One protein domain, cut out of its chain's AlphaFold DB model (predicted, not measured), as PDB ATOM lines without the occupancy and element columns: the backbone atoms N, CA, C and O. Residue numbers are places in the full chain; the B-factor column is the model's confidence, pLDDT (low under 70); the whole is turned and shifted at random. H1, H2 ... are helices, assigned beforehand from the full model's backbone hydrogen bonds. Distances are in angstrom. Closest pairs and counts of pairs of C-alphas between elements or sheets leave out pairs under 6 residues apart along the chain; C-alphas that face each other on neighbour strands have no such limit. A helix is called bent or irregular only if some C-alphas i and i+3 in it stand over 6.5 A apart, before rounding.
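This is residues 16 to 190 of the 313 residues of an uncharacterized protein of Oxytricha trifallax (UniProt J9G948). A long rod is built round helix H4, with H2, H3 and H5b beside it in an up-and-down bundle, each running against the one before, and H7 also packed on H4. H1 lies at one end of the rod, and the turn from H4 to H5a at the other. The printed part has 175 residues, with seven named helices, H1 to H7 in order, and no named strand: all helix. It is only just compact, close to loose, with a radius of gyration of the C-alphas of 18.5 A and spans of 66 by 30 by 27 A.

H1, residues 16 to 31, is close to but not clearly touching the hub H4, residues 86 to 121; their closest C-alphas, Val 29 and Val 91, are 7.1 A apart. H2, residues 35 to 47, forms a hairpin with H3, residues 57 to 69, at a shallow tilt of 4 degrees; closest are C-alphas 43 and 57, 6.7 A. H5, residues 124 to 152, one helix by its hydrogen bonds, is bent, with C-alphas 132 and 135 6.9 A apart; its arms H5a, 124 to 132, and H5b, 135 to 152, stand at a steep tilt of 48 degrees. H4 touches H5b with residues 92 to 107 alone, closest C-alphas 100 and 142 at 5.3 A. H4 touches H6, residues 157 to 167, with residues 86 to 89 alone, closest C-alphas 86 and 167 at 6.9 A. H7, residues 171 to 188, touches H4, closest C-alphas 98 and 184 at 5.9 A. Every O i to N i+4 pair is within hydrogen-bond range but in H2, 8 of 9.

H1 begins at C-alpha 16 (-49.667, -37.452, 0.276). H4 measures 51.6 A, H5b 26.4 A and H7 25.7 A, ending at C-alpha 188 (-21.118, -39.231, -24.535).

The farthest C-alphas, His 16 and Gly 122, are 67.0 A apart. The printed part has no cut; the link from H3 to H4 is long. Confidence is under 70 in residues 16 to 55 and residue 74.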
ATOM      1  N   HIS A  16     -49.259 -37.795   1.642       35.12
ATOM      2  CA  HIS A  16     -49.667 -37.452   0.276       35.12
ATOM      3  C   HIS A  16     -48.823 -36.330  -0.355       35.12
ATOM      4  O   HIS A  16     -48.692 -36.277  -1.581       35.12
ATOM      5  N   GLN A  17     -48.228 -35.439   0.446       38.38
ATOM      6  CA  GLN A  17     -47.273 -34.439  -0.041       38.38
ATOM      7  C   GLN A  17     -45.896 -35.046  -0.346       38.38
ATOM      8  O   GLN A  17     -45.296 -34.656  -1.351       38.38
ATOM      9  N   SER A  18     -45.411 -36.013   0.446       36.56
ATOM     10  CA  SER A  18     -44.165 -36.734   0.147       36.56
ATOM     11  C   SER A  18     -44.307 -37.555  -1.127       36.56
ATOM     12  O   SER A  18     -43.463 -37.433  -2.006       36.56
ATOM     13  N   ASP A  19     -45.417 -38.274  -1.302       32.19
ATOM     14  CA  ASP A  19     -45.648 -39.101  -2.492       32.19
ATOM     15  C   ASP A  19     -45.802 -38.254  -3.760       32.19
ATOM     16  O   ASP A  19     -45.261 -38.599  -4.807       32.19
ATOM     17  N   SER A  20     -46.465 -37.094  -3.674       33.28
ATOM     18  CA  SER A  20     -46.586 -36.143  -4.791       33.28
ATOM     19  C   SER A  20     -45.233 -35.544  -5.195       33.28
ATOM     20  O   SER A  20     -44.956 -35.380  -6.385       33.28
ATOM     21  N   ASN A  21     -44.362 -35.254  -4.226       37.66
ATOM     22  CA  ASN A  21     -43.014 -34.756  -4.494       37.66
ATOM     23  C   ASN A  21     -42.089 -35.865  -5.015       37.66
ATOM     24  O   ASN A  21     -41.333 -35.617  -5.948       37.66
ATOM     25  N   ILE A  22     -42.205 -37.097  -4.509       32.28
ATOM     26  CA  ILE A  22     -41.466 -38.273  -4.993       32.28
ATOM     27  C   ILE A  22     -41.895 -38.634  -6.422       32.28
ATOM     28  O   ILE A  22     -41.038 -38.896  -7.265       32.28
ATOM     29  N   LEU A  23     -43.190 -38.562  -6.746       30.23
ATOM     30  CA  LEU A  23     -43.708 -38.747  -8.108       30.23
ATOM     31  C   LEU A  23     -43.256 -37.633  -9.058       30.23
ATOM     32  O   LEU A  23     -42.925 -37.922 -10.203       30.23
ATOM     33  N   LYS A  24     -43.178 -36.377  -8.601       36.69
ATOM     34  CA  LYS A  24     -42.641 -35.262  -9.404       36.69
ATOM     35  C   LYS A  24     -41.137 -35.369  -9.631       36.69
ATOM     36  O   LYS A  24     -40.689 -35.108 -10.741       36.69
ATOM     37  N   VAL A  25     -40.370 -35.785  -8.624       34.06
ATOM     38  CA  VAL A  25     -38.925 -36.037  -8.746       34.06
ATOM     39  C   VAL A  25     -38.671 -37.250  -9.643       34.06
ATOM     40  O   VAL A  25     -37.831 -37.173 -10.530       34.06
ATOM     41  N   SER A  26     -39.460 -38.320  -9.524       29.17
ATOM     42  CA  SER A  26     -39.380 -39.496 -10.407       29.17
ATOM     43  C   SER A  26     -39.779 -39.164 -11.851       29.17
ATOM     44  O   SER A  26     -39.129 -39.611 -12.794       29.17
ATOM     45  N   ALA A  27     -40.796 -38.316 -12.042       30.56
ATOM     46  CA  ALA A  27     -41.187 -37.804 -13.353       30.56
ATOM     47  C   ALA A  27     -40.148 -36.827 -13.936       30.56
ATOM     48  O   ALA A  27     -39.912 -36.858 -15.138       30.56
ATOM     49  N   MET A  28     -39.472 -36.015 -13.113       34.12
ATOM     50  CA  MET A  28     -38.330 -35.191 -13.538       34.12
ATOM     51  C   MET A  28     -37.114 -36.045 -13.904       34.12
ATOM     52  O   MET A  28     -36.477 -35.771 -14.912       34.12
ATOM     53  N   VAL A  29     -36.814 -37.112 -13.159       36.41
ATOM     54  CA  VAL A  29     -35.740 -38.064 -13.495       36.41
ATOM     55  C   VAL A  29     -36.021 -38.762 -14.832       36.41
ATOM     56  O   VAL A  29     -35.088 -38.954 -15.616       36.41
ATOM     57  N   GLY A  30     -37.297 -39.063 -15.111       31.92
ATOM     58  CA  GLY A  30     -37.771 -39.629 -16.378       31.92
ATOM     59  C   GLY A  30     -37.854 -38.639 -17.552       31.92
ATOM     60  O   GLY A  30     -37.636 -39.047 -18.687       31.92
ATOM     61  N   LEU A  31     -38.119 -37.346 -17.313       34.41
ATOM     62  CA  LEU A  31     -38.254 -36.316 -18.364       34.41
ATOM     63  C   LEU A  31     -36.966 -35.515 -18.634       34.41
ATOM     64  O   LEU A  31     -36.761 -35.054 -19.755       34.41
ATOM     65  N   ALA A  32     -36.056 -35.395 -17.663       37.69
ATOM     66  CA  ALA A  32     -34.752 -34.744 -17.846       37.69
ATOM     67  C   ALA A  32     -33.787 -35.566 -18.724       37.69
ATOM     68  O   ALA A  32     -32.770 -35.050 -19.174       37.69
ATOM     69  N   GLY A  33     -34.114 -36.829 -19.026       40.25
ATOM     70  CA  GLY A  33     -33.341 -37.671 -19.946       40.25
ATOM     71  C   GLY A  33     -33.341 -37.213 -21.414       40.25
ATOM     72  O   GLY A  33     -32.610 -37.796 -22.201       40.25
ATOM     73  N   GLY A  34     -34.136 -36.203 -21.798       36.78
ATOM     74  CA  GLY A  34     -34.259 -35.765 -23.198       36.78
ATOM     75  C   GLY A  34     -33.754 -34.353 -23.532       36.78
ATOM     76  O   GLY A  34     -33.495 -34.079 -24.699       36.78
ATOM     77  N   LEU A  35     -33.613 -33.442 -22.560       37.72
ATOM     78  CA  LEU A  35     -33.336 -32.020 -22.848       37.72
ATOM     79  C   LEU A  35     -31.873 -31.604 -22.664       37.72
ATOM     80  O   LEU A  35     -31.408 -30.748 -23.413       37.72
ATOM     81  N   ALA A  36     -31.126 -32.235 -21.749       43.91
ATOM     82  CA  ALA A  36     -29.670 -32.071 -21.697       43.91
ATOM     83  C   ALA A  36     -29.019 -32.605 -22.987       43.91
ATOM     84  O   ALA A  36     -28.078 -32.012 -23.503       43.91
ATOM     85  N   SER A  37     -29.602 -33.659 -23.570       49.56
ATOM     86  CA  SER A  37     -29.072 -34.386 -24.724       49.56
ATOM     87  C   SER A  37     -28.821 -33.498 -25.949       49.56
ATOM     88  O   SER A  37     -27.725 -33.536 -26.473       49.56
ATOM     89  N   SER A  38     -29.731 -32.620 -26.392       43.44
ATOM     90  CA  SER A  38     -29.546 -31.931 -27.688       43.44
ATOM     91  C   SER A  38     -28.522 -30.789 -27.675       43.44
ATOM     92  O   SER A  38     -27.760 -30.652 -28.632       43.44
ATOM     93  N   LEU A  39     -28.471 -29.978 -26.612       47.19
ATOM     94  CA  LEU A  39     -27.511 -28.872 -26.522       47.19
ATOM     95  C   LEU A  39     -26.130 -29.359 -26.076       47.19
ATOM     96  O   LEU A  39     -25.130 -28.860 -26.575       47.19
ATOM     97  N   VAL A  40     -26.067 -30.362 -25.195       50.66
ATOM     98  CA  VAL A  40     -24.807 -31.021 -24.832       50.66
ATOM     99  C   VAL A  40     -24.261 -31.811 -26.012       50.66
ATOM    100  O   VAL A  40     -23.082 -31.680 -26.315       50.66
ATOM    101  N   TYR A  41     -25.099 -32.570 -26.724       50.47
ATOM    102  CA  TYR A  41     -24.702 -33.220 -27.973       50.47
ATOM    103  C   TYR A  41     -24.230 -32.186 -28.987       50.47
ATOM    104  O   TYR A  41     -23.210 -32.398 -29.623       50.47
ATOM    105  N   TYR A  42     -24.894 -31.032 -29.098       51.16
ATOM    106  CA  TYR A  42     -24.429 -29.939 -29.947       51.16
ATOM    107  C   TYR A  42     -23.084 -29.361 -29.488       51.16
ATOM    108  O   TYR A  42     -22.237 -29.148 -30.342       51.16
ATOM    109  N   ILE A  43     -22.846 -29.142 -28.189       54.41
ATOM    110  CA  ILE A  43     -21.546 -28.680 -27.662       54.41
ATOM    111  C   ILE A  43     -20.473 -29.709 -28.002       54.41
ATOM    112  O   ILE A  43     -19.531 -29.379 -28.704       54.41
ATOM    113  N   VAL A  44     -20.684 -30.972 -27.636       51.56
ATOM    114  CA  VAL A  44     -19.786 -32.095 -27.928       51.56
ATOM    115  C   VAL A  44     -19.500 -32.186 -29.436       51.56
ATOM    116  O   VAL A  44     -18.350 -32.134 -29.853       51.56
ATOM    117  N   HIS A  45     -20.529 -32.203 -30.283       50.22
ATOM    118  CA  HIS A  45     -20.407 -32.325 -31.741       50.22
ATOM    119  C   HIS A  45     -19.819 -31.072 -32.418       50.22
ATOM    120  O   HIS A  45     -19.242 -31.165 -33.504       50.22
ATOM    121  N   LYS A  46     -19.949 -29.894 -31.801       49.44
ATOM    122  CA  LYS A  46     -19.407 -28.622 -32.293       49.44
ATOM    123  C   LYS A  46     -17.956 -28.406 -31.876       49.44
ATOM    124  O   LYS A  46     -17.183 -27.964 -32.724       49.44
ATOM    125  N   THR A  47     -17.573 -28.781 -30.653       50.97
ATOM    126  CA  THR A  47     -16.167 -28.866 -30.220       50.97
ATOM    127  C   THR A  47     -15.359 -29.718 -31.206       50.97
ATOM    128  O   THR A  47     -14.199 -29.430 -31.481       50.97
ATOM    129  N   PHE A  48     -15.988 -30.725 -31.825       51.69
ATOM    130  CA  PHE A  48     -15.344 -31.581 -32.825       51.69
ATOM    131  C   PHE A  48     -15.302 -31.021 -34.259       51.69
ATOM    132  O   PHE A  48     -14.569 -31.566 -35.081       51.69
ATOM    133  N   LEU A  49     -16.055 -29.962 -34.591       39.97
ATOM    134  CA  LEU A  49     -16.225 -29.488 -35.978       39.97
ATOM    135  C   LEU A  49     -15.858 -28.015 -36.229       39.97
ATOM    136  O   LEU A  49     -15.790 -27.604 -37.387       39.97
ATOM    137  N   SER A  50     -15.645 -27.199 -35.194       40.03
ATOM    138  CA  SER A  50     -15.516 -25.740 -35.332       40.03
ATOM    139  C   SER A  50     -14.129 -25.216 -34.948       40.03
ATOM    140  O   SER A  50     -13.728 -25.308 -33.795       40.03
ATOM    141  N   SER A  51     -13.442 -24.563 -35.893       38.66
ATOM    142  CA  SER A  51     -12.197 -23.795 -35.692       38.66
ATOM    143  C   SER A  51     -12.421 -22.273 -35.582       38.66
ATOM    144  O   SER A  51     -11.495 -21.482 -35.757       38.66
ATOM    145  N   GLY A  52     -13.658 -21.834 -35.323       37.59
ATOM    146  CA  GLY A  52     -14.034 -20.420 -35.290       37.59
ATOM    147  C   GLY A  52     -14.331 -19.905 -33.885       37.59
ATOM    148  O   GLY A  52     -15.129 -20.498 -33.169       37.59
ATOM    149  N   SER A  53     -13.720 -18.768 -33.539       49.53
ATOM    150  CA  SER A  53     -13.880 -17.987 -32.302       49.53
ATOM    151  C   SER A  53     -15.298 -18.013 -31.712       49.53
ATOM    152  O   SER A  53     -16.171 -17.258 -32.149       49.53
ATOM    153  N   GLN A  54     -15.513 -18.842 -30.695       51.34
ATOM    154  CA  GLN A  54     -16.732 -18.904 -29.895       51.34
ATOM    155  C   GLN A  54     -16.376 -19.240 -28.444       51.34
ATOM    156  O   GLN A  54     -15.293 -19.740 -28.158       51.34
ATOM    157  N   GLU A  55     -17.269 -18.842 -27.543       60.38
ATOM    158  CA  GLU A  55     -17.190 -19.008 -26.091       60.38
ATOM    159  C   GLU A  55     -16.652 -20.389 -25.670       60.38
ATOM    160  O   GLU A  55     -17.058 -21.390 -26.247       60.38
ATOM    161  N   ASP A  56     -15.753 -20.422 -24.677       80.31
ATOM    162  CA  ASP A  56     -15.129 -21.647 -24.151       80.31
ATOM    163  C   ASP A  56     -16.193 -22.714 -23.836       80.31
ATOM    164  O   ASP A  56     -17.114 -22.473 -23.050       80.31
ATOM    165  N   ASP A  57     -16.070 -23.897 -24.444       78.38
ATOM    166  CA  ASP A  57     -17.043 -24.986 -24.323       78.38
ATOM    167  C   ASP A  57     -17.289 -25.402 -22.863       78.38
ATOM    168  O   ASP A  57     -18.406 -25.781 -22.501       78.38
ATOM    169  N   LEU A  58     -16.288 -25.259 -21.982       83.19
ATOM    170  CA  LEU A  58     -16.454 -25.500 -20.546       83.19
ATOM    171  C   LEU A  58     -17.327 -24.430 -19.880       83.19
ATOM    172  O   LEU A  58     -18.094 -24.738 -18.965       83.19
ATOM    173  N   VAL A  59     -17.251 -23.177 -20.332       85.88
ATOM    174  CA  VAL A  59     -18.125 -22.091 -19.861       85.88
ATOM    175  C   VAL A  59     -19.563 -22.349 -20.300       85.88
ATOM    176  O   VAL A  59     -20.483 -22.198 -19.492       85.88
ATOM    177  N   VAL A  60     -19.766 -22.787 -21.545       83.06
ATOM    178  CA  VAL A  60     -21.097 -23.148 -22.051       83.06
ATOM    179  C   VAL A  60     -21.673 -24.326 -21.258       83.06
ATOM    180  O   VAL A  60     -22.812 -24.248 -20.794       83.06
ATOM    181  N   LEU A  61     -20.875 -25.369 -21.006       85.31
ATOM    182  CA  LEU A  61     -21.282 -26.522 -20.199       85.31
ATOM    183  C   LEU A  61     -21.730 -26.112 -18.788       85.31
ATOM    184  O   LEU A  61     -22.786 -26.539 -18.321       85.31
ATOM    185  N   LYS A  62     -20.962 -25.245 -18.115       88.12
ATOM    186  CA  LYS A  62     -21.302 -24.738 -16.775       88.12
ATOM    187  C   LYS A  62     -22.608 -23.937 -16.776       88.12
ATOM    188  O   LYS A  62     -23.403 -24.056 -15.844       88.12
ATOM    189  N   LYS A  63     -22.867 -23.138 -17.817       86.50
ATOM    190  CA  LYS A  63     -24.134 -22.399 -17.959       86.50
ATOM    191  C   LYS A  63     -25.329 -23.336 -18.118       86.50
ATOM    192  O   LYS A  63     -26.368 -23.087 -17.503       86.50
ATOM    193  N   GLU A  64     -25.183 -24.404 -18.898       84.56
ATOM    194  CA  GLU A  64     -26.246 -25.399 -19.047       84.56
ATOM    195  C   GLU A  64     -26.482 -26.188 -17.760       84.56
ATOM    196  O   GLU A  64     -27.638 -26.338 -17.370       84.56
ATOM    197  N   LEU A  65     -25.425 -26.551 -17.021       89.00
ATOM    198  CA  LEU A  65     -25.566 -27.147 -15.689       89.00
ATOM    199  C   LEU A  65     -26.420 -26.262 -14.778       89.00
ATOM    200  O   LEU A  65     -27.400 -26.718 -14.197       89.00
ATOM    201  N   ILE A  66     -26.101 -24.968 -14.693       88.69
ATOM    202  CA  ILE A  66     -26.864 -24.013 -13.875       88.69
ATOM    203  C   ILE A  66     -28.330 -23.930 -14.332       88.69
ATOM    204  O   ILE A  66     -29.239 -23.805 -13.510       88.69
ATOM    205  N   LYS A  67     -28.583 -23.981 -15.641       87.50
ATOM    206  CA  LYS A  67     -29.936 -23.937 -16.206       87.50
ATOM    207  C   LYS A  67     -30.734 -25.207 -15.912       87.50
ATOM    208  O   LYS A  67     -31.933 -25.094 -15.665       87.50
ATOM    209  N   GLU A  68     -30.103 -26.375 -15.924       86.56
ATOM    210  CA  GLU A  68     -30.732 -27.638 -15.533       86.56
ATOM    211  C   GLU A  68     -31.010 -27.673 -14.028       86.56
ATOM    212  O   GLU A  68     -32.129 -27.973 -13.618       86.56
ATOM    213  N   LEU A  69     -30.046 -27.247 -13.206       87.19
ATOM    214  CA  LEU A  69     -30.204 -27.143 -11.754       87.19
ATOM    215  C   LEU A  69     -31.422 -26.290 -11.370       87.19
ATOM    216  O   LEU A  69     -32.216 -26.702 -10.528       87.19
ATOM    217  N   ARG A  70     -31.648 -25.161 -12.060       85.88
ATOM    218  CA  ARG A  70     -32.822 -24.280 -11.864       85.88
ATOM    219  C   ARG A  70     -34.179 -24.952 -12.080       85.88
ATOM    220  O   ARG A  70     -35.190 -24.409 -11.639       85.88
ATOM    221  N   GLN A  71     -34.227 -26.088 -12.770       84.31
ATOM    222  CA  GLN A  71     -35.463 -26.846 -12.988       84.31
ATOM    223  C   GLN A  71     -35.781 -27.781 -11.813       84.31
ATOM    224  O   GLN A  71     -36.905 -28.271 -11.706       84.31
ATOM    225  N   ILE A  72     -34.811 -28.010 -10.925       79.94
ATOM    226  CA  ILE A  72     -34.910 -28.908  -9.778       79.94
ATOM    227  C   ILE A  72     -35.213 -28.076  -8.518       79.94
ATOM    228  O   ILE A  72     -34.659 -26.982  -8.354       79.94
ATOM    229  N   PRO A  73     -36.087 -28.559  -7.610       75.88
ATOM    230  CA  PRO A  73     -36.363 -27.879  -6.347       75.88
ATOM    231  C   PRO A  73     -35.080 -27.565  -5.564       75.88
ATOM    232  O   PRO A  73     -34.252 -28.444  -5.356       75.88
ATOM    233  N   PHE A  74     -34.950 -26.318  -5.103       68.69
ATOM    234  CA  PHE A  74     -33.728 -25.771  -4.492       68.69
ATOM    235  C   PHE A  74     -33.257 -26.516  -3.229       68.69
ATOM    236  O   PHE A  74     -32.065 -26.575  -2.957       68.69
ATOM    237  N   ASN A  75     -34.176 -27.127  -2.475       70.62
ATOM    238  CA  ASN A  75     -33.832 -27.881  -1.272       70.62
ATOM    239  C   ASN A  75     -33.847 -29.382  -1.558       70.62
ATOM    240  O   ASN A  75     -34.899 -29.944  -1.873       70.62
ATOM    241  N   GLY A  76     -32.691 -30.025  -1.378       71.94
ATOM    242  CA  GLY A  76     -32.582 -31.478  -1.423       71.94
ATOM    243  C   GLY A  76     -33.497 -32.122  -0.375       71.94
ATOM    244  O   GLY A  76     -33.397 -31.761   0.803       71.94
ATOM    245  N   PRO A  77     -34.403 -33.039  -0.755       81.50
ATOM    246  CA  PRO A  77     -35.285 -33.684   0.202       81.50
ATOM    247  C   PRO A  77     -34.455 -34.497   1.198       81.50
ATOM    248  O   PRO A  77     -33.520 -35.216   0.829       81.50
ATOM    249  N   LYS A  78     -34.815 -34.358   2.474       83.31
ATOM    250  CA  LYS A  78     -34.230 -35.101   3.589       83.31
ATOM    251  C   LYS A  78     -35.263 -36.079   4.141       83.31
ATOM    252  O   LYS A  78     -36.453 -35.767   4.160       83.31
ATOM    253  N   GLY A  79     -34.803 -37.256   4.545       80.50
ATOM    254  CA  GLY A  79     -35.602 -38.232   5.273       80.50
ATOM    255  C   GLY A  79     -35.774 -37.851   6.743       80.50
ATOM    256  O   GLY A  79     -35.253 -36.836   7.213       80.50
ATOM    257  N   ASP A  80     -36.477 -38.708   7.480       78.19
ATOM    258  CA  ASP A  80     -36.756 -38.526   8.913       78.19
ATOM    259  C   ASP A  80     -35.489 -38.517   9.787       78.19
ATOM    260  O   ASP A  80     -35.483 -37.996  10.900       78.19
ATOM    261  N   ASP A  81     -34.391 -39.069   9.272       81.62
ATOM    262  CA  ASP A  81     -33.067 -39.084   9.891       81.62
ATOM    263  C   ASP A  81     -32.224 -37.840   9.564       81.62
ATOM    264  O   ASP A  81     -31.030 -37.811   9.860       81.62
ATOM    265  N   TYR A  82     -32.834 -36.813   8.960       81.56
ATOM    266  CA  TYR A  82     -32.182 -35.585   8.489       81.56
ATOM    267  C   TYR A  82     -31.085 -35.812   7.432       81.56
ATOM    268  O   TYR A  82     -30.340 -34.883   7.110       81.56
ATOM    269  N   MET A  83     -31.011 -37.011   6.847       85.81
ATOM    270  CA  MET A  83     -30.110 -37.331   5.739       85.81
ATOM    271  C   MET A  83     -30.811 -37.123   4.405       85.81
ATOM    272  O   MET A  83     -32.031 -37.235   4.310       85.81
ATOM    273  N   TYR A  84     -30.049 -36.849   3.349       90.38
ATOM    274  CA  TYR A  84     -30.595 -36.804   1.994       90.38
ATOM    275  C   TYR A  84     -31.259 -38.128   1.611       90.38
ATOM    276  O   TYR A  84     -30.744 -39.196   1.945       90.38
ATOM    277  N   THR A  85     -32.395 -38.071   0.911       90.88
ATOM    278  CA  THR A  85     -33.076 -39.299   0.477       90.88
ATOM    279  C   THR A  85     -32.287 -40.029  -0.609       90.88
ATOM    280  O   THR A  85     -31.495 -39.428  -1.343       90.88
ATOM    281  N   LYS A  86     -32.543 -41.335  -0.757       91.56
ATOM    282  CA  LYS A  86     -31.924 -42.174  -1.792       91.56
ATOM    283  C   LYS A  86     -32.163 -41.595  -3.190       91.56
ATOM    284  O   LYS A  86     -31.241 -41.502  -3.993       91.56
ATOM    285  N   GLU A  87     -33.389 -41.161  -3.467       89.62
ATOM    286  CA  GLU A  87     -33.798 -40.597  -4.756       89.62
ATOM    287  C   GLU A  87     -33.022 -39.320  -5.067       89.62
ATOM    288  O   GLU A  87     -32.567 -39.136  -6.194       89.62
ATOM    289  N   PHE A  88     -32.822 -38.457  -4.069       91.00
ATOM    290  CA  PHE A  88     -32.031 -37.248  -4.258       91.00
ATOM    291  C   PHE A  88     -30.551 -37.555  -4.470       91.00
ATOM    292  O   PHE A  88     -29.941 -36.971  -5.361       91.00
ATOM    293  N   MET A  89     -29.988 -38.520  -3.738       93.12
ATOM    294  CA  MET A  89     -28.613 -38.975  -3.972       93.12
ATOM    295  C   MET A  89     -28.427 -39.513  -5.398       93.12
ATOM    296  O   MET A  89     -27.422 -39.212  -6.039       93.12
ATOM    297  N   ILE A  90     -29.420 -40.226  -5.940       92.00
ATOM    298  CA  ILE A  90     -29.420 -40.691  -7.336       92.00
ATOM    299  C   ILE A  90     -29.489 -39.511  -8.321       92.00
ATOM    300  O   ILE A  90     -28.775 -39.512  -9.323       92.00
ATOM    301  N   VAL A  91     -30.305 -38.486  -8.045       90.62
ATOM    302  CA  VAL A  91     -30.369 -37.257  -8.864       90.62
ATOM    303  C   VAL A  91     -29.024 -36.527  -8.870       90.62
ATOM    304  O   VAL A  91     -28.534 -36.166  -9.940       90.62
ATOM    305  N   LEU A  92     -28.405 -36.348  -7.701       92.06
ATOM    306  CA  LEU A  92     -27.080 -35.738  -7.579       92.06
ATOM    307  C   LEU A  92     -26.033 -36.535  -8.349       92.06
ATOM    308  O   LEU A  92     -25.248 -35.954  -9.096       92.06
ATOM    309  N   PHE A  93     -26.043 -37.862  -8.196       93.19
ATOM    310  CA  PHE A  93     -25.139 -38.737  -8.926       93.19
ATOM    311  C   PHE A  93     -25.320 -38.586 -10.436       93.19
ATOM    312  O   PHE A  93     -24.327 -38.438 -11.137       93.19
ATOM    313  N   LYS A  94     -26.561 -38.555 -10.937       91.12
ATOM    314  CA  LYS A  94     -26.847 -38.343 -12.362       91.12
ATOM    315  C   LYS A  94     -26.261 -37.029 -12.871       91.12
ATOM    316  O   LYS A  94     -25.511 -37.050 -13.838       91.12
ATOM    317  N   LEU A  95     -26.550 -35.914 -12.199       91.38
ATOM    318  CA  LEU A  95     -26.028 -34.597 -12.580       91.38
ATOM    319  C   LEU A  95     -24.497 -34.584 -12.585       91.38
ATOM    320  O   LEU A  95     -23.880 -34.186 -13.571       91.38
ATOM    321  N   MET A  96     -23.871 -35.063 -11.509       93.81
ATOM    322  CA  MET A  96     -22.414 -35.105 -11.425       93.81
ATOM    323  C   MET A  96     -21.824 -36.019 -12.500       93.81
ATOM    324  O   MET A  96     -20.941 -35.581 -13.225       93.81
ATOM    325  N   ALA A  97     -22.326 -37.245 -12.661       91.38
ATOM    326  CA  ALA A  97     -21.827 -38.192 -13.654       91.38
ATOM    327  C   ALA A  97     -21.923 -37.620 -15.074       91.38
ATOM    328  O   ALA A  97     -20.922 -37.601 -15.785       91.38
ATOM    329  N   THR A  98     -23.085 -37.084 -15.462       87.94
ATOM    330  CA  THR A  98     -23.293 -36.485 -16.786       87.94
ATOM    331  C   THR A  98     -22.301 -35.351 -17.041       87.94
ATOM    332  O   THR A  98     -21.492 -35.431 -17.966       87.94
ATOM    333  N   TYR A  99     -22.300 -34.315 -16.201       90.19
ATOM    334  CA  TYR A  99     -21.507 -33.112 -16.460       90.19
ATOM    335  C   TYR A  99     -20.006 -33.318 -16.250       90.19
ATOM    336  O   TYR A  99     -19.208 -32.731 -16.979       90.19
ATOM    337  N   GLN A 100     -19.594 -34.181 -15.317       93.31
ATOM    338  CA  GLN A 100     -18.182 -34.539 -15.161       93.31
ATOM    339  C   GLN A 100     -17.674 -35.348 -16.357       93.31
ATOM    340  O   GLN A 100     -16.546 -35.117 -16.791       93.31
ATOM    341  N   THR A 101     -18.471 -36.272 -16.910       88.75
ATOM    342  CA  THR A 101     -18.083 -37.019 -18.116       88.75
ATOM    343  C   THR A 101     -17.953 -36.086 -19.316       88.75
ATOM    344  O   THR A 101     -16.916 -36.097 -19.976       88.75
ATOM    345  N   ILE A 102     -18.927 -35.201 -19.548       84.81
ATOM    346  CA  ILE A 102     -18.865 -34.239 -20.659       84.81
ATOM    347  C   ILE A 102     -17.667 -33.290 -20.507       84.81
ATOM    348  O   ILE A 102     -16.909 -33.100 -21.456       84.81
ATOM    349  N   ALA A 103     -17.452 -32.727 -19.310       87.25
ATOM    350  CA  ALA A 103     -16.320 -31.837 -19.047       87.25
ATOM    351  C   ALA A 103     -14.979 -32.533 -19.314       87.25
ATOM    352  O   ALA A 103     -14.074 -31.938 -19.901       87.25
ATOM    353  N   LYS A 104     -14.859 -33.810 -18.921       88.69
ATOM    354  CA  LYS A 104     -13.680 -34.624 -19.223       88.69
ATOM    355  C   LYS A 104     -13.502 -34.796 -20.725       88.69
ATOM    356  O   LYS A 104     -12.392 -34.599 -21.203       88.69
ATOM    357  N   GLU A 105     -14.549 -35.124 -21.476       84.50
ATOM    358  CA  GLU A 105     -14.442 -35.296 -22.929       84.50
ATOM    359  C   GLU A 105     -14.050 -34.002 -23.658       84.50
ATOM    360  O   GLU A 105     -13.151 -34.042 -24.501       84.50
ATOM    361  N   ILE A 106     -14.622 -32.855 -23.276       83.12
ATOM    362  CA  ILE A 106     -14.218 -31.534 -23.793       83.12
ATOM    363  C   ILE A 106     -12.738 -31.278 -23.488       83.12
ATOM    364  O   ILE A 106     -11.955 -30.943 -24.374       83.12
ATOM    365  N   ALA A 107     -12.307 -31.497 -22.245       84.88
ATOM    366  CA  ALA A 107     -10.919 -31.277 -21.859       84.88
ATOM    367  C   ALA A 107      -9.947 -32.253 -22.546       84.88
ATOM    368  O   ALA A 107      -8.810 -31.884 -22.850       84.88
ATOM    369  N   LYS A 108     -10.363 -33.503 -22.807       85.38
ATOM    370  CA  LYS A 108      -9.557 -34.481 -23.554       85.38
ATOM    371  C   LYS A 108      -9.360 -34.011 -24.990       85.38
ATOM    372  O   LYS A 108      -8.248 -34.129 -25.499       85.38
ATOM    373  N   GLU A 109     -10.411 -33.473 -25.604       82.88
ATOM    374  CA  GLU A 109     -10.364 -32.914 -26.951       82.88
ATOM    375  C   GLU A 109      -9.465 -31.681 -27.019       82.88
ATOM    376  O   GLU A 109      -8.527 -31.659 -27.811       82.88
ATOM    377  N   ASN A 110      -9.672 -30.706 -26.132       83.75
ATOM    378  CA  ASN A 110      -8.856 -29.492 -26.077       83.75
ATOM    379  C   ASN A 110      -7.376 -29.825 -25.846       83.75
ATOM    380  O   ASN A 110      -6.504 -29.293 -26.528       83.75
ATOM    381  N   SER A 111      -7.087 -30.763 -24.936       86.75
ATOM    382  CA  SER A 111      -5.723 -31.255 -24.717       86.75
ATOM    383  C   SER A 111      -5.161 -31.937 -25.963       86.75
ATOM    384  O   SER A 111      -3.999 -31.730 -26.287       86.75
ATOM    385  N   PHE A 112      -5.951 -32.745 -26.675       86.69
ATOM    386  CA  PHE A 112      -5.511 -33.355 -27.929       86.69
ATOM    387  C   PHE A 112      -5.155 -32.293 -28.978       86.69
ATOM    388  O   PHE A 112      -4.031 -32.306 -29.474       86.69
ATOM    389  N   GLN A 113      -6.047 -31.341 -29.258       85.44
ATOM    390  CA  GLN A 113      -5.795 -30.280 -30.241       85.44
ATOM    391  C   GLN A 113      -4.543 -29.473 -29.888       85.44
ATOM    392  O   GLN A 113      -3.652 -29.309 -30.720       85.44
ATOM    393  N   GLN A 114      -4.418 -29.071 -28.620       89.12
ATOM    394  CA  GLN A 114      -3.250 -28.348 -28.131       89.12
ATOM    395  C   GLN A 114      -1.959 -29.158 -28.316       89.12
ATOM    396  O   GLN A 114      -0.950 -28.618 -28.765       89.12
ATOM    397  N   ARG A 115      -1.967 -30.461 -28.007       91.81
ATOM    398  CA  ARG A 115      -0.795 -31.324 -28.217       91.81
ATOM    399  C   ARG A 115      -0.397 -31.403 -29.686       91.81
ATOM    400  O   ARG A 115       0.787 -31.270 -29.987       91.81
ATOM    401  N   ILE A 116      -1.360 -31.556 -30.591       91.12
ATOM    402  CA  ILE A 116      -1.105 -31.588 -32.035       91.12
ATOM    403  C   ILE A 116      -0.485 -30.272 -32.522       91.12
ATOM    404  O   ILE A 116       0.474 -30.293 -33.294       91.12
ATOM    405  N   GLU A 117      -0.987 -29.127 -32.063       90.88
ATOM    406  CA  GLU A 117      -0.425 -27.813 -32.398       90.88
ATOM    407  C   GLU A 117       1.003 -27.638 -31.868       90.88
ATOM    408  O   GLU A 117       1.895 -27.235 -32.616       90.88
ATOM    409  N   LEU A 118       1.243 -27.999 -30.605       92.88
ATOM    410  CA  LEU A 118       2.564 -27.919 -29.977       92.88
ATOM    411  C   LEU A 118       3.578 -28.849 -30.652       92.88
ATOM    412  O   LEU A 118       4.732 -28.464 -30.853       92.88
ATOM    413  N   LEU A 119       3.143 -30.047 -31.054       92.38
ATOM    414  CA  LEU A 119       3.974 -31.005 -31.777       92.38
ATOM    415  C   LEU A 119       4.352 -30.470 -33.167       92.38
ATOM    416  O   LEU A 119       5.526 -30.521 -33.534       92.38
ATOM    417  N   LYS A 120       3.399 -29.875 -33.903       92.06
ATOM    418  CA  LYS A 120       3.662 -29.196 -35.189       92.06
ATOM    419  C   LYS A 120       4.604 -27.997 -35.039       92.06
ATOM    420  O   LYS A 120       5.444 -27.773 -35.906       92.06
ATOM    421  N   ALA A 121       4.476 -27.237 -33.951       93.94
ATOM    422  CA  ALA A 121       5.335 -26.094 -33.644       93.94
ATOM    423  C   ALA A 121       6.740 -26.498 -33.148       93.94
ATOM    424  O   ALA A 121       7.639 -25.659 -33.099       93.94
ATOM    425  N   GLY A 122       6.942 -27.767 -32.777       92.75
ATOM    426  CA  GLY A 122       8.207 -28.272 -32.246       92.75
ATOM    427  C   GLY A 122       8.491 -27.878 -30.791       92.75
ATOM    428  O   GLY A 122       9.617 -28.075 -30.322       92.75
ATOM    429  N   ASP A 123       7.503 -27.358 -30.053       93.62
ATOM    430  CA  ASP A 123       7.655 -26.997 -28.639       93.62
ATOM    431  C   ASP A 123       7.525 -28.237 -27.742       93.62
ATOM    432  O   ASP A 123       6.476 -28.554 -27.174       93.62
ATOM    433  N   LYS A 124       8.639 -28.962 -27.623       90.81
ATOM    434  CA  LYS A 124       8.716 -30.215 -26.860       90.81
ATOM    435  C   LYS A 124       8.365 -30.037 -25.384       90.81
ATOM    436  O   LYS A 124       7.770 -30.938 -24.801       90.81
ATOM    437  N   LYS A 125       8.743 -28.909 -24.774       92.31
ATOM    438  CA  LYS A 125       8.530 -28.684 -23.339       92.31
ATOM    439  C   LYS A 125       7.053 -28.440 -23.055       92.31
ATOM    440  O   LYS A 125       6.484 -29.116 -22.202       92.31
ATOM    441  N   ALA A 126       6.421 -27.535 -23.802       92.56
ATOM    442  CA  ALA A 126       4.992 -27.286 -23.650       92.56
ATOM    443  C   ALA A 126       4.160 -28.542 -23.964       92.56
ATOM    444  O   ALA A 126       3.168 -28.810 -23.287       92.56
ATOM    445  N   TYR A 127       4.580 -29.343 -24.950       92.56
ATOM    446  CA  TYR A 127       3.935 -30.613 -25.281       92.56
ATOM    447  C   TYR A 127       3.962 -31.607 -24.105       92.56
ATOM    448  O   TYR A 127       2.925 -32.161 -23.734       92.56
ATOM    449  N   GLN A 128       5.129 -31.798 -23.477       91.19
ATOM    450  CA  GLN A 128       5.268 -32.665 -22.300       91.19
ATOM    451  C   GLN A 128       4.422 -32.162 -21.127       91.19
ATOM    452  O   GLN A 128       3.679 -32.940 -20.527       91.19
ATOM    453  N   ASP A 129       4.469 -30.857 -20.846       90.81
ATOM    454  CA  ASP A 129       3.666 -30.237 -19.790       90.81
ATOM    455  C   ASP A 129       2.160 -30.454 -20.022       90.81
ATOM    456  O   ASP A 129       1.426 -30.727 -19.072       90.81
ATOM    457  N   CYS A 130       1.696 -30.381 -21.277       90.38
ATOM    458  CA  CYS A 130       0.300 -30.635 -21.641       90.38
ATOM    459  C   CYS A 130      -0.129 -32.080 -21.320       90.38
ATOM    460  O   CYS A 130      -1.236 -32.300 -20.824       90.38
ATOM    461  N   ILE A 131       0.744 -33.071 -21.541       87.94
ATOM    462  CA  ILE A 131       0.461 -34.476 -21.198       87.94
ATOM    463  C   ILE A 131       0.395 -34.663 -19.684       87.94
ATOM    464  O   ILE A 131      -0.560 -35.257 -19.180       87.94
ATOM    465  N   LEU A 132       1.395 -34.158 -18.959       86.56
ATOM    466  CA  LEU A 132       1.528 -34.389 -17.520       86.56
ATOM    467  C   LEU A 132       0.408 -33.704 -16.723       86.56
ATOM    468  O   LEU A 132      -0.151 -34.300 -15.806       86.56
ATOM    469  N   LYS A 133       0.007 -32.491 -17.123       87.50
ATOM    470  CA  LYS A 133      -1.060 -31.726 -16.455       87.50
ATOM    471  C   LYS A 133      -2.471 -32.199 -16.799       87.50
ATOM    472  O   LYS A 133      -3.433 -31.778 -16.159       87.50
ATOM    473  N   ARG A 134      -2.628 -33.092 -17.785       84.44
ATOM    474  CA  ARG A 134      -3.946 -33.576 -18.225       84.44
ATOM    475  C   ARG A 134      -4.734 -34.198 -17.076       84.44
ATOM    476  O   ARG A 134      -5.912 -33.896 -16.935       84.44
ATOM    477  N   SER A 135      -4.113 -35.052 -16.260       79.62
ATOM    478  CA  SER A 135      -4.822 -35.718 -15.157       79.62
ATOM    479  C   SER A 135      -5.301 -34.721 -14.101       79.62
ATOM    480  O   SER A 135      -6.429 -34.829 -13.626       79.62
ATOM    481  N   GLU A 136      -4.463 -33.744 -13.755       86.75
ATOM    482  CA  GLU A 136      -4.793 -32.705 -12.777       86.75
ATOM    483  C   GLU A 136      -5.976 -31.859 -13.252       86.75
ATOM    484  O   GLU A 136      -6.909 -31.620 -12.486       86.75
ATOM    485  N   LEU A 137      -5.990 -31.493 -14.539       86.69
ATOM    486  CA  LEU A 137      -7.099 -30.771 -15.157       86.69
ATOM    487  C   LEU A 137      -8.420 -31.551 -15.053       86.69
ATOM    488  O   LEU A 137      -9.440 -30.984 -14.670       86.69
ATOM    489  N   MET A 138      -8.414 -32.858 -15.337       86.44
ATOM    490  CA  MET A 138      -9.627 -33.689 -15.241       86.44
ATOM    491  C   MET A 138     -10.173 -33.758 -13.812       86.44
ATOM    492  O   MET A 138     -11.391 -33.755 -13.606       86.44
ATOM    493  N   THR A 139      -9.280 -33.832 -12.823       87.81
ATOM    494  CA  THR A 139      -9.655 -33.829 -11.407       87.81
ATOM    495  C   THR A 139     -10.226 -32.478 -11.000       87.81
ATOM    496  O   THR A 139     -11.303 -32.442 -10.406       87.81
ATOM    497  N   MET A 140      -9.567 -31.379 -11.375       91.31
ATOM    498  CA  MET A 140     -10.033 -30.018 -11.104       91.31
ATOM    499  C   MET A 140     -11.442 -29.791 -11.659       91.31
ATOM    500  O   MET A 140     -12.331 -29.398 -10.912       91.31
ATOM    501  N   LEU A 141     -11.685 -30.142 -12.924       89.69
ATOM    502  CA  LEU A 141     -13.008 -30.001 -13.543       89.69
ATOM    503  C   LEU A 141     -14.078 -30.825 -12.825       89.69
ATOM    504  O   LEU A 141     -15.220 -30.392 -12.694       89.69
ATOM    505  N   SER A 142     -13.713 -32.008 -12.328       90.94
ATOM    506  CA  SER A 142     -14.656 -32.855 -11.595       90.94
ATOM    507  C   SER A 142     -15.062 -32.226 -10.258       90.94
ATOM    508  O   SER A 142     -16.233 -32.308  -9.879       90.94
ATOM    509  N   VAL A 143     -14.110 -31.583  -9.570       92.38
ATOM    510  CA  VAL A 143     -14.350 -30.821  -8.337       92.38
ATOM    511  C   VAL A 143     -15.201 -29.590  -8.630       92.38
ATOM    512  O   VAL A 143     -16.227 -29.418  -7.988       92.38
ATOM    513  N   GLU A 144     -14.875 -28.809  -9.661       93.31
ATOM    514  CA  GLU A 144     -15.651 -27.614 -10.021       93.31
ATOM    515  C   GLU A 144     -17.122 -27.927 -10.325       93.31
ATOM    516  O   GLU A 144     -18.018 -27.217  -9.875       93.31
ATOM    517  N   ILE A 145     -17.399 -29.004 -11.070       94.00
ATOM    518  CA  ILE A 145     -18.778 -29.433 -11.343       94.00
ATOM    519  C   ILE A 145     -19.490 -29.843 -10.049       94.00
ATOM    520  O   ILE A 145     -20.656 -29.497  -9.858       94.00
ATOM    521  N   LYS A 146     -18.798 -30.558  -9.153       93.50
ATOM    522  CA  LYS A 146     -19.349 -30.937  -7.848       93.50
ATOM    523  C   LYS A 146     -19.689 -29.697  -7.020       93.50
ATOM    524  O   LYS A 146     -20.788 -29.641  -6.479       93.50
ATOM    525  N   ASP A 147     -18.792 -28.719  -6.966       94.69
ATOM    526  CA  ASP A 147     -18.975 -27.488  -6.195       94.69
ATOM    527  C   ASP A 147     -20.177 -26.689  -6.716       94.69
ATOM    528  O   ASP A 147     -21.033 -26.310  -5.926       94.69
ATOM    529  N   ILE A 148     -20.346 -26.556  -8.039       93.88
ATOM    530  CA  ILE A 148     -21.529 -25.899  -8.632       93.88
ATOM    531  C   ILE A 148     -22.834 -26.583  -8.191       93.88
ATOM    532  O   ILE A 148     -23.808 -25.911  -7.846       93.88
ATOM    533  N   VAL A 149     -22.870 -27.920  -8.213       93.25
ATOM    534  CA  VAL A 149     -24.049 -28.689  -7.785       93.25
ATOM    535  C   VAL A 149     -24.288 -28.522  -6.281       93.25
ATOM    536  O   VAL A 149     -25.428 -28.326  -5.858       93.25
ATOM    537  N   PHE A 150     -23.230 -28.594  -5.474       93.81
ATOM    538  CA  PHE A 150     -23.320 -28.510  -4.017       93.81
ATOM    539  C   PHE A 150     -23.759 -27.118  -3.567       93.81
ATOM    540  O   PHE A 150     -24.676 -27.018  -2.755       93.81
ATOM    541  N   ASP A 151     -23.188 -26.065  -4.148       91.69
ATOM    542  CA  ASP A 151     -23.559 -24.679  -3.878       91.69
ATOM    543  C   ASP A 151     -25.024 -24.416  -4.238       91.69
ATOM    544  O   ASP A 151     -25.746 -23.777  -3.472       91.69
ATOM    545  N   TYR A 152     -25.498 -24.949  -5.371       91.25
ATOM    546  CA  TYR A 152     -26.886 -24.764  -5.791       91.25
ATOM    547  C   TYR A 152     -27.886 -25.377  -4.805       91.25
ATOM    548  O   TYR A 152     -28.883 -24.740  -4.473       91.25
ATOM    549  N   PHE A 153     -27.628 -26.593  -4.321       88.56
ATOM    550  CA  PHE A 153     -28.507 -27.275  -3.362       88.56
ATOM    551  C   PHE A 153     -28.188 -26.952  -1.895       88.56
ATOM    552  O   PHE A 153     -28.801 -27.537  -0.997       88.56
ATOM    553  N   ASN A 154     -27.223 -26.060  -1.645       88.44
ATOM    554  CA  ASN A 154     -26.687 -25.758  -0.319       88.44
ATOM    555  C   ASN A 154     -26.298 -27.036   0.457       88.44
ATOM    556  O   ASN A 154     -26.681 -27.237   1.613       88.44
ATOM    557  N   ILE A 155     -25.592 -27.944  -0.220       88.62
ATOM    558  CA  ILE A 155     -25.184 -29.236   0.330       88.62
ATOM    559  C   ILE A 155     -23.971 -29.061   1.230       88.62
ATOM    560  O   ILE A 155     -22.912 -28.599   0.814       88.62
ATOM    561  N   ILE A 156     -24.097 -29.545   2.461       86.88
ATOM    562  CA  ILE A 156     -22.962 -29.684   3.364       86.88
ATOM    563  C   ILE A 156     -22.274 -31.016   3.057       86.88
ATOM    564  O   ILE A 156     -22.896 -32.074   3.150       86.88
ATOM    565  N   THR A 157     -20.971 -30.993   2.759       88.19
ATOM    566  CA  THR A 157     -20.192 -32.191   2.384       88.19
ATOM    567  C   THR A 157     -20.375 -33.359   3.351       88.19
ATOM    568  O   THR A 157     -20.579 -34.487   2.915       88.19
ATOM    569  N   LYS A 158     -20.392 -33.091   4.663       87.38
ATOM    570  CA  LYS A 158     -20.615 -34.128   5.681       87.38
ATOM    571  C   LYS A 158     -21.997 -34.778   5.582       87.38
ATOM    572  O   LYS A 158     -22.114 -35.977   5.793       87.38
ATOM    573  N   GLU A 159     -23.043 -34.010   5.272       88.44
ATOM    574  CA  GLU A 159     -24.403 -34.546   5.106       88.44
ATOM    575  C   GLU A 159     -24.493 -35.452   3.876       88.44
ATOM    576  O   GLU A 159     -25.093 -36.525   3.933       88.44
ATOM    577  N   TYR A 160     -23.834 -35.053   2.788       91.00
ATOM    578  CA  TYR A 160     -23.693 -35.886   1.599       91.00
ATOM    579  C   TYR A 160     -22.921 -37.181   1.889       91.00
ATOM    580  O   TYR A 160     -23.369 -38.254   1.496       91.00
ATOM    581  N   GLU A 161     -21.791 -37.104   2.597       92.00
ATOM    582  CA  GLU A 161     -20.979 -38.276   2.951       92.00
ATOM    583  C   GLU A 161     -21.752 -39.261   3.829       92.00
ATOM    584  O   GLU A 161     -21.722 -40.460   3.569       92.00
ATOM    585  N   MET A 162     -22.509 -38.777   4.818       91.00
ATOM    586  CA  MET A 162     -23.355 -39.638   5.652       91.00
ATOM    587  C   MET A 162     -24.450 -40.337   4.834       91.00
ATOM    588  O   MET A 162     -24.664 -41.540   4.993       91.00
ATOM    589  N   ALA A 163     -25.118 -39.613   3.931       91.62
ATOM    590  CA  ALA A 163     -26.113 -40.206   3.040       91.62
ATOM    591  C   ALA A 163     -25.478 -41.218   2.069       91.62
ATOM    592  O   ALA A 163     -26.030 -42.293   1.844       91.62
ATOM    593  N   TYR A 164     -24.294 -40.920   1.534       92.88
ATOM    594  CA  TYR A 164     -23.545 -41.847   0.689       92.88
ATOM    595  C   TYR A 164     -23.177 -43.126   1.447       92.88
ATOM    596  O   TYR A 164     -23.458 -44.220   0.971       92.88
ATOM    597  N   GLU A 165     -22.622 -43.011   2.652       93.88
ATOM    598  CA  GLU A 165     -22.260 -44.154   3.496       93.88
ATOM    599  C   GLU A 165     -23.465 -45.042   3.831       93.88
ATOM    600  O   GLU A 165     -23.335 -46.266   3.880       93.88
ATOM    601  N   LYS A 166     -24.647 -44.440   3.990       92.56
ATOM    602  CA  LYS A 166     -25.907 -45.158   4.203       92.56
ATOM    603  C   LYS A 166     -26.331 -45.983   2.984       92.56
ATOM    604  O   LYS A 166     -26.810 -47.101   3.155       92.56
ATOM    605  N   TYR A 167     -26.182 -45.448   1.770       94.12
ATOM    606  CA  TYR A 167     -26.705 -46.073   0.548       94.12
ATOM    607  C   TYR A 167     -25.654 -46.800  -0.303       94.12
ATOM    608  O   TYR A 167     -26.023 -47.543  -1.203       94.12
ATOM    609  N   LYS A 168     -24.352 -46.664  -0.031       91.81
ATOM    610  CA  LYS A 168     -23.289 -47.256  -0.870       91.81
ATOM    611  C   LYS A 168     -23.306 -48.786  -0.959       91.81
ATOM    612  O   LYS A 168     -22.674 -49.329  -1.854       91.81
ATOM    613  N   MET A 169     -23.972 -49.463  -0.019       92.81
ATOM    614  CA  MET A 169     -24.161 -50.923  -0.010       92.81
ATOM    615  C   MET A 169     -25.603 -51.333  -0.350       92.81
ATOM    616  O   MET A 169     -25.934 -52.513  -0.298       92.81
ATOM    617  N   ASP A 170     -26.480 -50.372  -0.655       95.12
ATOM    618  CA  ASP A 170     -27.865 -50.634  -1.039       95.12
ATOM    619  C   ASP A 170     -27.920 -51.074  -2.509       95.12
ATOM    620  O   ASP A 170     -27.485 -50.348  -3.403       95.12
ATOM    621  N   GLU A 171     -28.455 -52.272  -2.763       94.50
ATOM    622  CA  GLU A 171     -28.462 -52.888  -4.100       94.50
ATOM    623  C   GLU A 171     -29.201 -52.041  -5.145       94.50
ATOM    624  O   GLU A 171     -28.762 -51.936  -6.290       94.50
ATOM    625  N   GLU A 172     -30.310 -51.408  -4.757       92.62
ATOM    626  CA  GLU A 172     -31.101 -50.567  -5.656       92.62
ATOM    627  C   GLU A 172     -30.340 -49.289  -6.023       92.62
ATOM    628  O   GLU A 172     -30.324 -48.890  -7.191       92.62
ATOM    629  N   TYR A 173     -29.701 -48.654  -5.038       92.62
ATOM    630  CA  TYR A 173     -28.856 -47.487  -5.251       92.62
ATOM    631  C   TYR A 173     -27.707 -47.821  -6.204       92.62
ATOM    632  O   TYR A 173     -27.584 -47.160  -7.234       92.62
ATOM    633  N   ILE A 174     -26.946 -48.886  -5.919       93.94
ATOM    634  CA  ILE A 174     -25.829 -49.352  -6.758       93.94
ATOM    635  C   ILE A 174     -26.311 -49.617  -8.188       93.94
ATOM    636  O   ILE A 174     -25.762 -49.060  -9.138       93.94
ATOM    637  N   SER A 175     -27.385 -50.398  -8.344       94.12
ATOM    638  CA  SER A 175     -27.939 -50.751  -9.654       94.12
ATOM    639  C   SER A 175     -28.331 -49.516 -10.470       94.12
ATOM    640  O   SER A 175     -28.012 -49.428 -11.658       94.12
ATOM    641  N   LYS A 176     -28.980 -48.529  -9.839       93.25
ATOM    642  CA  LYS A 176     -29.371 -47.284 -10.509       93.25
ATOM    643  C   LYS A 176     -28.164 -46.421 -10.861       93.25
ATOM    644  O   LYS A 176     -28.122 -45.889 -11.969       93.25
ATOM    645  N   THR A 177     -27.185 -46.281  -9.967       92.19
ATOM    646  CA  THR A 177     -25.975 -45.500 -10.257       92.19
ATOM    647  C   THR A 177     -25.128 -46.143 -11.354       92.19
ATOM    648  O   THR A 177     -24.633 -45.433 -12.228       92.19
ATOM    649  N   ASP A 178     -25.038 -47.472 -11.393       93.44
ATOM    650  CA  ASP A 178     -24.333 -48.194 -12.455       93.44
ATOM    651  C   ASP A 178     -25.046 -48.049 -13.802       93.44
ATOM    652  O   ASP A 178     -24.402 -47.779 -14.817       93.44
ATOM    653  N   ALA A 179     -26.379 -48.154 -13.818       91.50
ATOM    654  CA  ALA A 179     -27.175 -47.926 -15.021       91.50
ATOM    655  C   ALA A 179     -27.013 -46.493 -15.551       91.50
ATOM    656  O   ALA A 179     -26.822 -46.305 -16.751       91.50
ATOM    657  N   ILE A 180     -27.027 -45.492 -14.664       90.31
ATOM    658  CA  ILE A 180     -26.782 -44.089 -15.023       90.31
ATOM    659  C   ILE A 180     -25.386 -43.923 -15.617       90.31
ATOM    660  O   ILE A 180     -25.246 -43.321 -16.677       90.31
ATOM    661  N   LYS A 181     -24.356 -44.459 -14.955       90.56
ATOM    662  CA  LYS A 181     -22.975 -44.350 -15.428       90.56
ATOM    663  C   LYS A 181     -22.823 -44.968 -16.815       90.56
ATOM    664  O   LYS A 181     -22.297 -44.319 -17.709       90.56
ATOM    665  N   LYS A 182     -23.352 -46.179 -17.002       89.00
ATOM    666  CA  LYS A 182     -23.339 -46.867 -18.292       89.00
ATOM    667  C   LYS A 182     -24.061 -46.061 -19.371       89.00
ATOM    668  O   LYS A 182     -23.517 -45.898 -20.451       89.00
ATOM    669  N   GLN A 183     -25.240 -45.514 -19.074       87.19
ATOM    670  CA  GLN A 183     -25.986 -44.685 -20.023       87.19
ATOM    671  C   GLN A 183     -25.208 -43.420 -20.419       87.19
ATOM    672  O   GLN A 183     -25.180 -43.058 -21.591       87.19
ATOM    673  N   VAL A 184     -24.578 -42.748 -19.452       86.31
ATOM    674  CA  VAL A 184     -23.768 -41.547 -19.696       86.31
ATOM    675  C   VAL A 184     -22.538 -41.880 -20.546       86.31
ATOM    676  O   VAL A 184     -22.255 -41.164 -21.504       86.31
ATOM    677  N   ASP A 185     -21.830 -42.964 -20.232       84.31
ATOM    678  CA  ASP A 185     -20.669 -43.404 -21.011       84.31
ATOM    679  C   ASP A 185     -21.087 -43.800 -22.442       84.31
ATOM    680  O   ASP A 185     -20.473 -43.354 -23.411       84.31
ATOM    681  N   GLU A 186     -22.195 -44.530 -22.604       81.94
ATOM    682  CA  GLU A 186     -22.744 -44.883 -23.919       81.94
ATOM    683  C   GLU A 186     -23.127 -43.639 -24.743       81.94
ATOM    684  O   GLU A 186     -22.861 -43.575 -25.943       81.94
ATOM    685  N   GLU A 187     -23.759 -42.639 -24.123       77.62
ATOM    686  CA  GLU A 187     -24.245 -41.444 -24.822       77.62
ATOM    687  C   GLU A 187     -23.114 -40.493 -25.232       77.62
ATOM    688  O   GLU A 187     -23.148 -39.959 -26.343       77.62
ATOM    689  N   PHE A 188     -22.115 -40.294 -24.366       77.94
ATOM    690  CA  PHE A 188     -21.118 -39.231 -24.535       77.94
ATOM    691  C   PHE A 188     -19.704 -39.720 -24.859       77.94
ATOM    692  O   PHE A 188     -18.907 -38.936 -25.374       77.94
ATOM    693  N   VAL A 189     -19.382 -40.988 -24.591       76.25
ATOM    694  CA  VAL A 189     -18.051 -41.560 -24.842       76.25
ATOM    695  C   VAL A 189     -18.108 -42.545 -26.008       76.25
ATOM    696  O   VAL A 189     -17.427 -42.344 -27.014       76.25
ATOM    697  N   ASP A 190     -18.955 -43.571 -25.927       71.81
ATOM    698  CA  ASP A 190     -18.918 -44.686 -26.883       71.81
ATOM    699  C   ASP A 190     -19.416 -44.296 -28.279       71.81
ATOM    700  O   ASP A 190     -18.879 -44.766 -29.290       71.81
TER     701      ASP A 190